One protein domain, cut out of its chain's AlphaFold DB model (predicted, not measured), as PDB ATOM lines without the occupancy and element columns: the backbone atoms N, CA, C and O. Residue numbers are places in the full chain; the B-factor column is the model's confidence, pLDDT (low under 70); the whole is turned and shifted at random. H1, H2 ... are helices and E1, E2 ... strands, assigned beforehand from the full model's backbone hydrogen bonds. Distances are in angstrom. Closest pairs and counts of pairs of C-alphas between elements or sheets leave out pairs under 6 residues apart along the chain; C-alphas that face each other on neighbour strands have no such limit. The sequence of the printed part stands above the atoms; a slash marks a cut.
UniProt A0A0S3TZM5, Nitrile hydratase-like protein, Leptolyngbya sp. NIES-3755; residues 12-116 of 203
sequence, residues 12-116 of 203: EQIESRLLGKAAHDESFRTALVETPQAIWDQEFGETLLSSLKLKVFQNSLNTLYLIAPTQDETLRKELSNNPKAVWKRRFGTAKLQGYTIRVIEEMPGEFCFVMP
ATOM      1  N   GLU A  12     -37.648  28.701 -29.441       79.44
ATOM      2  CA  GLU A  12     -36.547  28.265 -30.296       79.44
ATOM      3  C   GLU A  12     -37.030  27.829 -31.681       79.44
ATOM      4  O   GLU A  12     -36.375  28.124 -32.679       79.44
ATOM      5  N   GLN A  13     -38.169  27.134 -31.759       82.50
ATOM      6  CA  GLN A  13     -38.749  26.699 -33.030       82.50
ATOM      7  C   GLN A  13     -39.222  27.896 -33.860       82.50
ATOM      8  O   GLN A  13     -38.960  27.952 -35.063       82.50
ATOM      9  N   ILE A  14     -39.861  28.874 -33.213       85.81
ATOM     10  CA  ILE A  14     -40.293  30.126 -33.846       85.81
ATOM     11  C   ILE A  14     -39.077  30.903 -34.365       85.81
ATOM     12  O   ILE A  14     -39.021  31.241 -35.548       85.81
ATOM     13  N   GLU A  15     -38.076  31.135 -33.512       87.88
ATOM     14  CA  GLU A  15     -36.856  31.866 -33.869       87.88
ATOM     15  C   GLU A  15     -36.100  31.176 -35.013       87.88
ATOM     16  O   GLU A  15     -35.708  31.835 -35.975       87.88
ATOM     17  N   SER A  16     -35.945  29.849 -34.950       83.00
ATOM     18  CA  SER A  16     -35.240  29.076 -35.982       83.00
ATOM     19  C   SER A  16     -35.956  29.134 -37.328       83.00
ATOM     20  O   SER A  16     -35.304  29.259 -38.363       83.00
ATOM     21  N   ARG A  17     -37.294  29.086 -37.337       85.31
ATOM     22  CA  ARG A  17     -38.086  29.196 -38.568       85.31
ATOM     23  C   ARG A  17     -37.971  30.584 -39.195       85.31
ATOM     24  O   ARG A  17     -37.758  30.681 -40.402       85.31
ATOM     25  N   LEU A  18     -38.086  31.642 -38.387       88.25
ATOM     26  CA  LEU A  18     -37.953  33.022 -38.861       88.25
ATOM     27  C   LEU A  18     -36.546  33.302 -39.397       88.25
ATOM     28  O   LEU A  18     -36.416  33.861 -40.483       88.25
ATOM     29  N   LEU A  19     -35.504  32.876 -38.674       87.00
ATOM     30  CA  LEU A  19     -34.117  33.008 -39.125       87.00
ATOM     31  C   LEU A  19     -33.867  32.204 -40.398       87.00
ATOM     32  O   LEU A  19     -33.338  32.758 -41.351       87.00
ATOM     33  N   GLY A  20     -34.283  30.937 -40.441       84.38
ATOM     34  CA  GLY A  20     -34.085  30.075 -41.605       84.38
ATOM     35  C   GLY A  20     -34.707  30.657 -42.875       84.38
ATOM     36  O   GLY A  20     -34.054  30.704 -43.911       84.38
ATOM     37  N   LYS A  21     -35.937  31.183 -42.796       86.81
ATOM     38  CA  LYS A  21     -36.563  31.871 -43.936       86.81
ATOM     39  C   LYS A  21     -35.855  33.170 -44.299       86.81
ATOM     40  O   LYS A  21     -35.513  33.358 -45.460       86.81
ATOM     41  N   ALA A  22     -35.584  34.032 -43.319       87.19
ATOM     42  CA  ALA A  22     -34.897  35.305 -43.544       87.19
ATOM     43  C   ALA A  22     -33.483  35.142 -44.118       87.19
ATOM     44  O   ALA A  22     -32.938  36.082 -44.688       87.19
ATOM     45  N   ALA A  23     -32.883  33.969 -43.956       84.00
ATOM     46  CA  ALA A  23     -31.584  33.658 -44.515       84.00
ATOM     47  C   ALA A  23     -31.637  33.384 -46.025       84.00
ATOM     48  O   ALA A  23     -30.723  33.761 -46.751       84.00
ATOM     49  N   HIS A  24     -32.699  32.726 -46.496       85.19
ATOM     50  CA  HIS A  24     -32.852  32.323 -47.897       85.19
ATOM     51  C   HIS A  24     -33.730  33.279 -48.716       85.19
ATOM     52  O   HIS A  24     -33.716  33.217 -49.943       85.19
ATOM     53  N   ASP A  25     -34.487  34.150 -48.052       89.25
ATOM     54  CA  ASP A  25     -35.404  35.097 -48.672       89.25
ATOM     55  C   ASP A  25     -35.191  36.503 -48.088       89.25
ATOM     56  O   ASP A  25     -35.672  36.851 -47.006       89.25
ATOM     57  N   GLU A  26     -34.459  37.331 -48.834       88.69
ATOM     58  CA  GLU A  26     -34.161  38.712 -48.437       88.69
ATOM     59  C   GLU A  26     -35.421  39.599 -48.451       88.69
ATOM     60  O   GLU A  26     -35.516  40.565 -47.687       88.69
ATOM     61  N   SER A  27     -36.427  39.260 -49.267       93.06
ATOM     62  CA  SER A  27     -37.705  39.979 -49.283       93.06
ATOM     63  C   SER A  27     -38.496  39.702 -48.007       93.06
ATOM     64  O   SER A  27     -38.963  40.637 -47.353       93.06
ATOM     65  N   PHE A  28     -38.528  38.438 -47.576       93.88
ATOM     66  CA  PHE A  28     -39.073  38.038 -46.283       93.88
ATOM     67  C   PHE A  28     -38.315  38.706 -45.140       93.88
ATOM     68  O   PHE A  28     -38.931  39.236 -44.218       93.88
ATOM     69  N   ARG A  29     -36.980  38.727 -45.196       91.62
ATOM     70  CA  ARG A  29     -36.154  39.383 -44.178       91.62
ATOM     71  C   ARG A  29     -36.487  40.865 -44.037       91.62
ATOM     72  O   ARG A  29     -36.645  41.343 -42.914       91.62
ATOM     73  N   THR A  30     -36.596  41.573 -45.159       92.81
ATOM     74  CA  THR A  30     -36.956  42.997 -45.189       92.81
ATOM     75  C   THR A  30     -38.350  43.200 -44.599       92.81
ATOM     76  O   THR A  30     -38.514  43.968 -43.651       92.81
ATOM     77  N   ALA A  31     -39.334  42.420 -45.053       95.12
ATOM     78  CA  ALA A  31     -40.706  42.485 -44.559       95.12
ATOM     79  C   ALA A  31     -40.838  42.106 -43.073       95.12
ATOM     80  O   ALA A  31     -41.682  42.658 -42.370       95.12
ATOM     81  N   LEU A  32     -39.998  41.203 -42.562       94.38
ATOM     82  CA  LEU A  32     -39.972  40.822 -41.149       94.38
ATOM     83  C   LEU A  32     -39.466  41.967 -40.263       94.38
ATOM     84  O   LEU A  32     -39.889  42.085 -39.117       94.38
ATOM     85  N   VAL A  33     -38.584  42.829 -40.774       93.25
ATOM     86  CA  VAL A  33     -38.121  44.022 -40.049       93.25
ATOM     87  C   VAL A  33     -39.124  45.172 -40.171       93.25
ATOM     88  O   VAL A  33     -39.409  45.833 -39.174       93.25
ATOM     89  N   GLU A  34     -39.671  45.411 -41.365       94.88
ATOM     90  CA  GLU A  34     -40.565  46.549 -41.637       94.88
ATOM     91  C   GLU A  34     -42.001  46.318 -41.153       94.88
ATOM     92  O   GLU A  34     -42.621  47.197 -40.552       94.88
ATOM     93  N   THR A  35     -42.529  45.117 -41.388       94.75
ATOM     94  CA  THR A  35     -43.914  44.718 -41.099       94.75
ATOM     95  C   THR A  35     -43.969  43.398 -40.317       94.75
ATOM     96  O   THR A  35     -44.592  42.431 -40.763       94.75
ATOM     97  N   PRO A  36     -43.345  43.332 -39.123       93.00
ATOM     98  CA  PRO A  36     -43.176  42.090 -38.368       93.00
ATOM     99  C   PRO A  36     -44.493  41.368 -38.083       93.00
ATOM    100  O   PRO A  36     -44.565  40.152 -38.224       93.00
ATOM    101  N   GLN A  37     -45.545  42.107 -37.721       90.50
ATOM    102  CA  GLN A  37     -46.833  41.504 -37.379       90.50
ATOM    103  C   GLN A  37     -47.501  40.841 -38.591       90.50
ATOM    104  O   GLN A  37     -48.025  39.746 -38.462       90.50
ATOM    105  N   ALA A  38     -47.415  41.450 -39.777       90.62
ATOM    106  CA  ALA A  38     -47.986  40.862 -40.989       90.62
ATOM    107  C   ALA A  38     -47.301  39.532 -41.344       90.62
ATOM    108  O   ALA A  38     -47.972  38.559 -41.679       90.62
ATOM    109  N   ILE A  39     -45.971  39.470 -41.203       91.94
ATOM    110  CA  ILE A  39     -45.210  38.228 -41.382       91.94
ATOM    111  C   ILE A  39     -45.574  37.196 -40.316       91.94
ATOM    112  O   ILE A  39     -45.738  36.020 -40.625       91.94
ATOM    113  N   TRP A  40     -45.719  37.621 -39.065       88.94
ATOM    114  CA  TRP A  40     -46.104  36.745 -37.965       88.94
ATOM    115  C   TRP A  40     -47.467  36.086 -38.200       88.94
ATOM    116  O   TRP A  40     -47.582  34.862 -38.106       88.94
ATOM    117  N   ASP A  41     -48.464  36.883 -38.587       88.25
ATOM    118  CA  ASP A  41     -49.821  36.418 -38.870       88.25
ATOM    119  C   ASP A  41     -49.840  35.497 -40.104       88.25
ATOM    120  O   ASP A  41     -50.523  34.473 -40.110       88.25
ATOM    121  N   GLN A  42     -49.033  35.796 -41.130       88.81
ATOM    122  CA  GLN A  42     -48.880  34.940 -42.309       88.81
ATOM    123  C   GLN A  42     -48.211  33.592 -41.981       88.81
ATOM    124  O   GLN A  42     -48.606  32.557 -42.517       88.81
ATOM    125  N   GLU A  43     -47.176  33.587 -41.139       86.69
ATOM    126  CA  GLU A  43     -46.379  32.388 -40.861       86.69
ATOM    127  C   GLU A  43     -47.048  31.424 -39.883       86.69
ATOM    128  O   GLU A  43     -46.903  30.202 -40.026       86.69
ATOM    129  N   PHE A  44     -47.741  31.964 -38.884       83.19
ATOM    130  CA  PHE A  44     -48.267  31.193 -37.760       83.19
ATOM    131  C   PHE A  44     -49.798  31.199 -37.680       83.19
ATOM    132  O   PHE A  44     -50.354  30.435 -36.892       83.19
ATOM    133  N   GLY A  45     -50.481  31.988 -38.517       75.94
ATOM    134  CA  GLY A  45     -51.937  32.121 -38.499       75.94
ATOM    135  C   GLY A  45     -52.471  32.741 -37.202       75.94
ATOM    136  O   GLY A  45     -51.725  33.200 -36.339       75.94
ATOM    137  N   GLU A  46     -53.795  32.712 -37.028       66.50
ATOM    138  CA  GLU A  46     -54.477  33.261 -35.839       66.50
ATOM    139  C   GLU A  46     -54.402  32.350 -34.594       66.50
ATOM    140  O   GLU A  46     -54.925  32.681 -33.527       66.50
ATOM    141  N   THR A  47     -53.776  31.179 -34.709       62.03
ATOM    142  CA  THR A  47     -54.087  30.021 -33.860       62.03
ATOM    143  C   THR A  47     -53.260  29.887 -32.583       62.03
ATOM    144  O   THR A  47     -53.749  29.268 -31.642       62.03
ATOM    145  N   LEU A  48     -52.042  30.444 -32.500       58.88
ATOM    146  CA  LEU A  48     -51.137  30.178 -31.358       58.88
ATOM    147  C   LEU A  48     -50.468  31.411 -30.739       58.88
ATOM    148  O   LEU A  48     -50.177  31.413 -29.545       58.88
ATOM    149  N   LEU A  49     -50.225  32.458 -31.526       65.88
ATOM    150  CA  LEU A  49     -49.437  33.622 -31.100       65.88
ATOM    151  C   LEU A  49     -50.193  34.942 -31.306       65.88
ATOM    152  O   LEU A  49     -49.587  36.005 -31.233       65.88
ATOM    153  N   SER A  50     -51.508  34.881 -31.542       68.94
ATOM    154  CA  SER A  50     -52.382  36.041 -31.784       68.94
ATOM    155  C   SER A  50     -52.483  36.990 -30.585       68.94
ATOM    156  O   SER A  50     -52.810  38.164 -30.740       68.94
ATOM    157  N   SER A  51     -52.157  36.508 -29.384       79.00
ATOM    158  CA  SER A  51     -52.052  37.324 -28.172       79.00
ATOM    159  C   SER A  51     -50.694  38.013 -28.004       79.00
ATOM    160  O   SER A  51     -50.552  38.846 -27.106       79.00
ATOM    161  N   LEU A  52     -49.698  37.675 -28.831       85.56
ATOM    162  CA  LEU A  52     -48.347  38.219 -28.751       85.56
ATOM    163  C   LEU A  52     -48.105  39.264 -29.837       85.56
ATOM    164  O   LEU A  52     -48.384  39.056 -31.014       85.56
ATOM    165  N   LYS A  53     -47.495  40.377 -29.435       89.81
ATOM    166  CA  LYS A  53     -47.008  41.408 -30.348       89.81
ATOM    167  C   LYS A  53     -45.554  41.135 -30.717       89.81
ATOM    168  O   LYS A  53     -44.679  41.218 -29.849       89.81
ATOM    169  N   LEU A  54     -45.282  40.872 -31.995       91.19
ATOM    170  CA  LEU A  54     -43.910  40.695 -32.472       91.19
ATOM    171  C   LEU A  54     -43.186  42.045 -32.557       91.19
ATOM    172  O   LEU A  54     -43.657  42.991 -33.193       91.19
ATOM    173  N   LYS A  55     -41.993  42.116 -31.961       93.81
ATOM    174  CA  LYS A  55     -41.041  43.216 -32.139       93.81
ATOM    175  C   LYS A  55     -39.724  42.681 -32.673       93.81
ATOM    176  O   LYS A  55     -39.074  41.870 -32.015       93.81
ATOM    177  N   VAL A  56     -39.306  43.183 -33.829       94.44
ATOM    178  CA  VAL A  56     -38.040  42.801 -34.457       94.44
ATOM    179  C   VAL A  56     -37.022  43.923 -34.293       94.44
ATOM    180  O   VAL A  56     -37.289  45.078 -34.613       94.44
ATOM    181  N   PHE A  57     -35.839  43.575 -33.794       93.38
ATOM    182  CA  PHE A  57     -34.706  44.478 -33.641       93.38
ATOM    183  C   PHE A  57     -33.569  44.009 -34.535       93.38
ATOM    184  O   PHE A  57     -33.003  42.939 -34.323       93.38
ATOM    185  N   GLN A  58     -33.220  44.806 -35.538       91.00
ATOM    186  CA  GLN A  58     -32.135  44.461 -36.445       91.00
ATOM    187  C   GLN A  58     -30.794  44.923 -35.878       91.00
ATOM    188  O   GLN A  58     -30.601  46.101 -35.568       91.00
ATOM    189  N   ASN A  59     -29.846  43.998 -35.764       87.44
ATOM    190  CA  ASN A  59     -28.456  44.347 -35.518       87.44
ATOM    191  C   ASN A  59     -27.927  45.193 -36.678       87.44
ATOM    192  O   ASN A  59     -28.342  45.041 -37.824       87.44
ATOM    193  N   SER A  60     -26.964  46.058 -36.385       85.00
ATOM    194  CA  SER A  60     -26.230  46.817 -37.396       85.00
ATOM    195  C   SER A  60     -24.729  46.595 -37.236       85.00
ATOM    196  O   SER A  60     -24.278  45.937 -36.296       85.00
ATOM    197  N   LEU A  61     -23.931  47.174 -38.136       82.19
ATOM    198  CA  LEU A  61     -22.467  47.114 -38.054       82.19
ATOM    199  C   LEU A  61     -21.922  47.644 -36.720       82.19
ATOM    200  O   LEU A  61     -20.858  47.215 -36.289       82.19
ATOM    201  N   ASN A  62     -22.676  48.528 -36.057       84.75
ATOM    202  CA  ASN A  62     -22.256  49.195 -34.828       84.75
ATOM    203  C   ASN A  62     -23.211  48.946 -33.653       84.75
ATOM    204  O   ASN A  62     -22.909  49.378 -32.545       84.75
ATOM    205  N   THR A  63     -24.344  48.266 -33.845       86.12
ATOM    206  CA  THR A  63     -25.341  48.038 -32.788       86.12
ATOM    207  C   THR A  63     -25.673  46.561 -32.662       86.12
ATOM    208  O   THR A  63     -26.040  45.920 -33.643       86.12
ATOM    209  N   LEU A  64     -25.606  46.042 -31.436       87.00
ATOM    210  CA  LEU A  64     -26.056  44.695 -31.097       87.00
ATOM    211  C   LEU A  64     -27.198  44.764 -30.097       87.00
ATOM    212  O   LEU A  64     -27.053  45.354 -29.024       87.00
ATOM    213  N   TYR A  65     -28.307  44.126 -30.437       90.38
ATOM    214  CA  TYR A  65     -29.437  43.940 -29.547       90.38
ATOM    215  C   TYR A  65     -29.315  42.610 -28.812       90.38
ATOM    216  O   TYR A  65     -28.987  41.584 -29.403       90.38
ATOM    217  N   LEU A  66     -29.585  42.633 -27.511       88.88
ATOM    218  CA  LEU A  66     -29.668  41.457 -26.654       88.88
ATOM    219  C   LEU A  66     -31.020  41.455 -25.964       88.88
ATOM    220  O   LEU A  66     -31.432  42.479 -25.428       88.88
ATOM    221  N   ILE A  67     -31.684  40.308 -25.928       90.25
ATOM    222  CA  ILE A  67     -32.935  40.164 -25.187       90.25
ATOM    223  C   ILE A  67     -32.593  39.738 -23.766       90.25
ATOM    224  O   ILE A  67     -31.824  38.797 -23.551       90.25
ATOM    225  N   ALA A  68     -33.128  40.461 -22.790       88.81
ATOM    226  CA  ALA A  68     -32.917  40.148 -21.394       88.81
ATOM    227  C   ALA A  68     -33.629  38.834 -21.023       88.81
ATOM    228  O   ALA A  68     -34.795  38.644 -21.375       88.81
ATOM    229  N   PRO A  69     -32.974  37.933 -20.275       84.31
ATOM    230  CA  PRO A  69     -33.604  36.699 -19.833       84.31
ATOM    231  C   PRO A  69     -34.714  37.013 -18.826       84.31
ATOM    232  O   PRO A  69     -34.483  37.654 -17.801       84.31
ATOM    233  N   THR A  70     -35.922  36.522 -19.089       81.50
ATOM    234  CA  THR A  70     -37.088  36.735 -18.216       81.50
ATOM    235  C   THR A  70     -37.041  35.874 -16.950       81.50
ATOM    236  O   THR A  70     -37.558  36.277 -15.913       81.50
ATOM    237  N   GLN A  71     -36.372  34.718 -17.010       83.56
ATOM    238  CA  GLN A  71     -36.292  33.749 -15.908       83.56
ATOM    239  C   GLN A  71     -35.112  33.979 -14.946       83.56
ATOM    240  O   GLN A  71     -35.072  33.377 -13.876       83.56
ATOM    241  N   ASP A  72     -34.150  34.838 -15.301       85.56
ATOM    242  CA  ASP A  72     -32.968  35.128 -14.479       85.56
ATOM    243  C   ASP A  72     -32.905  36.622 -14.152       85.56
ATOM    244  O   ASP A  72     -32.305  37.423 -14.871       85.56
ATOM    245  N   GLU A  73     -33.529  37.005 -13.037       88.31
ATOM    246  CA  GLU A  73     -33.572  38.398 -12.587       88.31
ATOM    247  C   GLU A  73     -32.171  38.969 -12.314       88.31
ATOM    248  O   GLU A  73     -31.932  40.158 -12.548       88.31
ATOM    249  N   THR A  74     -31.238  38.137 -11.841       89.38
ATOM    250  CA  THR A  74     -29.873  38.579 -11.533       89.38
ATOM    251  C   THR A  74     -29.139  38.919 -12.822       89.38
ATOM    252  O   THR A  74     -28.599  40.018 -12.947       89.38
ATOM    253  N   LEU A  75     -29.170  38.013 -13.802       85.56
ATOM    254  CA  LEU A  75     -28.559  38.238 -15.109       85.56
ATOM    255  C   LEU A  75     -29.245  39.373 -15.869       85.56
ATOM    256  O   LEU A  75     -28.552  40.169 -16.496       85.56
ATOM    257  N   ARG A  76     -30.573  39.495 -15.777       86.94
ATOM    258  CA  ARG A  76     -31.324  40.621 -16.345       86.94
ATOM    259  C   ARG A  76     -30.809  41.954 -15.810       86.94
ATOM    260  O   ARG A  76     -30.370  42.783 -16.597       86.94
ATOM    261  N   LYS A  77     -30.782  42.137 -14.484       91.06
ATOM    262  CA  LYS A  77     -30.270  43.373 -13.857       91.06
ATOM    263  C   LYS A  77     -28.821  43.645 -14.247       91.06
ATOM    264  O   LYS A  77     -28.435  44.787 -14.478       91.06
ATOM    265  N   GLU A  78     -28.009  42.597 -14.318       91.25
ATOM    266  CA  GLU A  78     -26.604  42.730 -14.676       91.25
ATOM    267  C   GLU A  78     -26.404  43.146 -16.140       91.25
ATOM    268  O   GLU A  78     -25.582  44.021 -16.417       91.25
ATOM    269  N   LEU A  79     -27.173  42.564 -17.066       88.94
ATOM    270  CA  LEU A  79     -27.174  42.934 -18.481       88.94
ATOM    271  C   LEU A  79     -27.651  44.370 -18.679       88.94
ATOM    272  O   LEU A  79     -27.018  45.094 -19.441       88.94
ATOM    273  N   SER A  80     -28.694  44.805 -17.970       90.12
ATOM    274  CA  SER A  80     -29.186  46.185 -18.062       90.12
ATOM    275  C   SER A  80     -28.147  47.202 -17.569       90.12
ATOM    276  O   SER A  80     -27.993  48.263 -18.167       90.12
ATOM    277  N   ASN A  81     -27.376  46.870 -16.526       92.31
ATOM    278  CA  ASN A  81     -26.384  47.782 -15.945       92.31
ATOM    279  C   ASN A  81     -25.027  47.769 -16.665       92.31
ATOM    280  O   ASN A  81     -24.397  48.812 -16.832       92.31
ATOM    281  N   ASN A  82     -24.520  46.589 -17.033       91.94
ATOM    282  CA  ASN A  82     -23.185  46.448 -17.613       91.94
ATOM    283  C   ASN A  82     -23.109  45.290 -18.626       91.94
ATOM    284  O   ASN A  82     -22.415  44.287 -18.397       91.94
ATOM    285  N   PRO A  83     -23.764  45.431 -19.792       89.50
ATOM    286  CA  PRO A  83     -23.877  44.343 -20.757       89.50
ATOM    287  C   PRO A  83     -22.513  43.920 -21.312       89.50
ATOM    288  O   PRO A  83     -22.257  42.733 -21.511       89.50
ATOM    289  N   LYS A  84     -21.583  44.870 -21.488       86.25
ATOM    290  CA  LYS A  84     -20.218  44.597 -21.962       86.25
ATOM    291  C   LYS A  84     -19.424  43.744 -20.975       86.25
ATOM    292  O   LYS A  84     -18.697  42.849 -21.405       86.25
ATOM    293  N   ALA A  85     -19.550  43.986 -19.668       87.38
ATOM    294  CA  ALA A  85     -18.859  43.180 -18.662       87.38
ATOM    295  C   ALA A  85     -19.455  41.775 -18.535       87.38
ATOM    296  O   ALA A  85     -18.695  40.811 -18.414       87.38
ATOM    297  N   VAL A  86     -20.788  41.649 -18.590       87.12
ATOM    298  CA  VAL A  86     -21.463  40.341 -18.627       87.12
ATOM    299  C   VAL A  86     -20.983  39.547 -19.832       87.12
ATOM    300  O   VAL A  86     -20.531  38.412 -19.677       87.12
ATOM    301  N   TRP A  87     -20.982  40.176 -21.009       79.94
ATOM    302  CA  TRP A  87     -20.513  39.557 -22.239       79.94
ATOM    303  C   TRP A  87     -19.061  39.108 -22.144       79.94
ATOM    304  O   TRP A  87     -18.754  37.936 -22.329       79.94
ATOM    305  N   LYS A  88     -18.163  40.023 -21.765       81.19
ATOM    306  CA  LYS A  88     -16.735  39.746 -21.577       81.19
ATOM    307  C   LYS A  88     -16.499  38.549 -20.656       81.19
ATOM    308  O   LYS A  88     -15.622  37.735 -20.929       81.19
ATOM    309  N   ARG A  89     -17.263  38.442 -19.568       83.38
ATOM    310  CA  ARG A  89     -17.117  37.371 -18.576       83.38
ATOM    311  C   ARG A  89     -17.657  36.034 -19.067       83.38
ATOM    312  O   ARG A  89     -17.005  35.016 -18.864       83.38
ATOM    313  N   ARG A  90     -18.852  36.032 -19.661       74.81
ATOM    314  CA  ARG A  90     -19.556  34.814 -20.092       74.81
ATOM    315  C   ARG A  90     -18.984  34.261 -21.396       74.81
ATOM    316  O   ARG A  90     -18.920  33.051 -21.572       74.81
ATOM    317  N   PHE A  91     -18.564  35.155 -22.283       67.88
ATOM    318  CA  PHE A  91     -18.322  34.870 -23.690       67.88
ATOM    319  C   PHE A  91     -16.938  35.342 -24.167       67.88
ATOM    320  O   PHE A  91     -16.535  35.033 -25.274       67.88
ATOM    321  N   GLY A  92     -16.143  36.052 -23.362       72.75
ATOM    322  CA  GLY A  92     -14.822  36.539 -23.787       72.75
ATOM    323  C   GLY A  92     -14.858  37.863 -24.566       72.75
ATOM    324  O   GLY A  92     -15.908  38.461 -24.795       72.75
ATOM    325  N   THR A  93     -13.676  38.400 -24.890       58.50
ATOM    326  CA  THR A  93     -13.481  39.847 -25.122       58.50
ATOM    327  C   THR A  93     -13.327  40.331 -26.554       58.50
ATOM    328  O   THR A  93     -13.441  41.533 -26.771       58.50
ATOM    329  N   ALA A  94     -13.008  39.478 -27.524       53.16
ATOM    330  CA  ALA A  94     -12.349  39.998 -28.725       53.16
ATOM    331  C   ALA A  94     -13.262  40.783 -29.690       53.16
ATOM    332  O   ALA A  94     -12.758  41.622 -30.424       53.16
ATOM    333  N   LYS A  95     -14.584  40.558 -29.689       56.53
ATOM    334  CA  LYS A  95     -15.456  41.008 -30.796       56.53
ATOM    335  C   LYS A  95     -16.440  42.143 -30.504       56.53
ATOM    336  O   LYS A  95     -17.131  42.557 -31.420       56.53
ATOM    337  N   LEU A  96     -16.519  42.668 -29.278       65.44
ATOM    338  CA  LEU A  96     -17.493  43.731 -28.950       65.44
ATOM    339  C   LEU A  96     -16.909  45.146 -28.863       65.44
ATOM    340  O   LEU A  96     -17.621  46.092 -28.513       65.44
ATOM    341  N   GLN A  97     -15.619  45.314 -29.155       63.31
ATOM    342  CA  GLN A  97     -15.043  46.653 -29.273       63.31
ATOM    343  C   GLN A  97     -15.659  47.346 -30.496       63.31
ATOM    344  O   GLN A  97     -15.726  46.754 -31.564       63.31
ATOM    345  N   GLY A  98     -16.166  48.567 -30.316       74.06
ATOM    346  CA  GLY A  98     -16.861  49.325 -31.367       74.06
ATOM    347  C   GLY A  98     -18.386  49.167 -31.396       74.06
ATOM    348  O   GLY A  98     -19.061  50.055 -31.905       74.06
ATOM    349  N   TYR A  99     -18.951  48.127 -30.773       79.62
ATOM    350  CA  TYR A  99     -20.405  47.949 -30.732       79.62
ATOM    351  C   TYR A  99     -21.069  48.714 -29.577       79.62
ATOM    352  O   TYR A  99     -20.620  48.697 -28.418       79.62
ATOM    353  N   THR A 100     -22.203  49.333 -29.883       87.12
ATOM    354  CA  THR A 100     -23.224  49.771 -28.936       87.12
ATOM    355  C   THR A 100     -24.129  48.585 -28.628       87.12
ATOM    356  O   THR A 100     -24.834  48.087 -29.501       87.12
ATOM    357  N   ILE A 101     -24.117  48.119 -27.380       89.38
ATOM    358  CA  ILE A 101     -25.006  47.036 -26.947       89.38
ATOM    359  C   ILE A 101     -26.293  47.650 -26.412       89.38
ATOM    360  O   ILE A 101     -26.239  48.520 -25.542       89.38
ATOM    361  N   ARG A 102     -27.435  47.180 -26.907       91.19
ATOM    362  CA  ARG A 102     -28.769  47.537 -26.427       91.19
ATOM    363  C   ARG A 102     -29.432  46.300 -25.851       91.19
ATOM    364  O   ARG A 102     -29.595  45.306 -26.547       91.19
ATOM    365  N   VAL A 103     -29.796  46.359 -24.578       92.44
ATOM    366  CA  VAL A 103     -30.539  45.284 -23.923       92.44
ATOM    367  C   VAL A 103     -32.022  45.624 -23.990       92.44
ATOM    368  O   VAL A 103     -32.411  46.735 -23.640       92.44
ATOM    369  N   ILE A 104     -32.823  44.686 -24.483       94.62
ATOM    370  CA  ILE A 104     -34.269  44.805 -24.633       94.62
ATOM    371  C   ILE A 104     -34.933  43.944 -23.572       94.62
ATOM    372  O   ILE A 104     -34.653  42.749 -23.464       94.62
ATOM    373  N   GLU A 105     -35.818  44.555 -22.797       91.81
ATOM    374  CA  GLU A 105     -36.691  43.835 -21.880       91.81
ATOM    375  C   GLU A 105     -37.973  43.451 -22.616       91.81
ATOM    376  O   GLU A 105     -38.652  44.299 -23.194       91.81
ATOM    377  N   GLU A 106     -38.274  42.155 -22.622       88.81
ATOM    378  CA  GLU A 106     -39.507  41.624 -23.193       88.81
ATOM    379  C   GLU A 106     -40.636  41.785 -22.168       88.81
ATOM    380  O   GLU A 106     -40.558  41.263 -21.051       88.81
ATOM    381  N   MET A 107     -41.661  42.556 -22.530       90.25
ATOM    382  CA  MET A 107     -42.826  42.789 -21.677       90.25
ATOM    383  C   MET A 107     -43.838  41.642 -21.811       90.25
ATOM    384  O   MET A 107     -43.863  40.961 -22.838       90.25
ATOM    385  N   PRO A 108     -44.721  41.428 -20.818       88.69
ATOM    386  CA  PRO A 108     -45.811  40.465 -20.955       88.69
ATOM    387  C   PRO A 108     -46.652  40.750 -22.206       88.69
ATOM    388  O   PRO A 108     -47.089  41.881 -22.410       88.69
ATOM    389  N   GLY A 109     -46.882  39.726 -23.032       88.06
ATOM    390  CA  GLY A 109     -47.609  39.866 -24.300       88.06
ATOM    391  C   GLY A 109     -46.749  40.334 -25.480       88.06
ATOM    392  O   GLY A 109     -47.276  40.547 -26.568       88.06
ATOM    393  N   GLU A 110     -45.438  40.492 -25.304       90.56
ATOM    394  CA  GLU A 110     -44.513  40.807 -26.392       90.56
ATOM    395  C   GLU A 110     -43.612  39.616 -26.694       90.56
ATOM    396  O   GLU A 110     -43.183  38.899 -25.795       90.56
ATOM    397  N   PHE A 111     -43.292  39.439 -27.971       90.94
ATOM    398  CA  PHE A 111     -42.228  38.550 -28.409       90.94
ATOM    399  C   PHE A 111     -41.147  39.411 -29.047       90.94
ATOM    400  O   PHE A 111     -41.358  40.000 -30.110       90.94
ATOM    401  N   CYS A 112     -39.995  39.527 -28.395       93.06
ATOM    402  CA  CYS A 112     -38.856  40.219 -28.974       93.06
ATOM    403  C   CYS A 112     -38.034  39.232 -29.805       93.06
ATOM    404  O   CYS A 112     -37.732  38.120 -29.369       93.06
ATOM    405  N   PHE A 113     -37.631  39.669 -30.991       92.38
ATOM    406  CA  PHE A 113     -36.788  38.917 -31.904       92.38
ATOM    407  C   PHE A 113     -35.635  39.798 -32.379       92.38
ATOM    408  O   PHE A 113     -35.833  40.969 -32.703       92.38
ATOM    409  N   VAL A 114     -34.420  39.251 -32.415       91.25
ATOM    410  CA  VAL A 114     -33.239  39.971 -32.903       91.25
ATOM    411  C   VAL A 114     -32.836  39.413 -34.258       91.25
ATOM    412  O   VAL A 114     -32.459  38.250 -34.370       91.25
ATOM    413  N   MET A 115     -32.876  40.267 -35.279       91.00
ATOM    414  CA  MET A 115     -32.435  39.937 -36.629       91.00
ATOM    415  C   MET A 115     -30.936  40.247 -36.773       91.00
ATOM    416  O   MET A 115     -30.542  41.407 -36.618       91.00
ATOM    417  N   PRO A 116     -30.067  39.268 -37.073       84.25
ATOM    418  CA  PRO A 116     -28.650  39.536 -37.314       84.25
ATOM    419  C   PRO A 116     -28.418  40.366 -38.595       84.25
ATOM    420  O   PRO A 116     -29.232  40.369 -39.521       84.25
TER     421      PRO A 116
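AT A GLANCE: This is residues 12 to 116 of the 203 residues of the protein "Nitrile hydratase-like protein" of Leptolyngbya sp. NIES-3755 (UniProt A0A0S3TZM5). Two small pairs of parallel strands, E1 with E4 and E2 with E3, lie next to each other in the middle, and helices cover each pair: H1, H2 and H3 pack on the first, H4 and H5 on the second. The result is two loosely joined lobes; the chain builds H1 to E1, crosses over to make E2, H4, H5 and E3, and returns with E4. The printed part has 105 residues with five named helices and four named strands, in the order H1 H2 H3 E1 E2 H4 H5 E3 E4, and its class is mixed, helices and strands. It is only just compact, close to loose, with a radius of gyration of the C-alphas of 15.0 A and spans of 40 by 29 by 20 A.

HOW THE PARTS SIT: Start at H1, residues 12 to 24, which with its residues 21 to 23 alone touches H2, residues 26 to 34, only at the corner; the closest C-alphas, of Ala 22 and Arg 29, are 4.3 A apart. H2 and H3, residues 36 to 44, only just touch, with 3 pairs of C-alphas within 8 A, the closest those of Leu 32 and Ile 39 at 5.8 A, at a steep tilt of 58 degrees, opposite ways. Go on to E1, residues 53 to 58, and look ahead to its parallel neighbour E4, residues 110 to 115: N 57 and O 113 are within hydrogen-bond range at 2.8 A. The closest C-alphas of H3 and E1, of Gln 37 and Leu 54, are 5.8 A apart. E2, residues 63 to 67, and E3, residues 100 to 104, are parallel neighbours too, with N 66 and O 102 at 2.8 A. Between them come H4, residues 73 to 81, and H5, residues 83 to 91, in a strand-helix-strand unit, two parallel neighbour strands joined through helices, whose crossover is right-handed. H4 and H5 are close but not clearly touching; C-alphas 79 and 86, their closest, are 6.3 A apart. The closest C-alphas of H4 and E3, of Ser 80 and Val 103, are 6.1 A apart. Where the two sheets come closest, C-alphas 65 of E2 and 114 of E4 are 6.4 A apart. Every O i to N i+4 pair is within hydrogen-bond range in H2, H3, H4 and H5; in H1, 8 of 9 are.

IN THESE COORDINATES: Find C-alpha 12 at (-36.547, 28.265, -30.296); from there H1 runs 18.4 A. E1 begins at C-alpha 53, (-47.008, 41.408, -30.348), and is 16.4 A long. E4, 15.9 A long, ends at C-alpha 115, (-32.435, 39.937, -36.629).

THE WHOLE: The two C-alphas farthest apart are those of Glu 46 and Ala 94, 43.3 A. The printed part has no cut and no long link. Mean pLDDT of the printed part is 85.2; look for low confidence, under 70, at residues 46 to 50, 91 and 93 to 97.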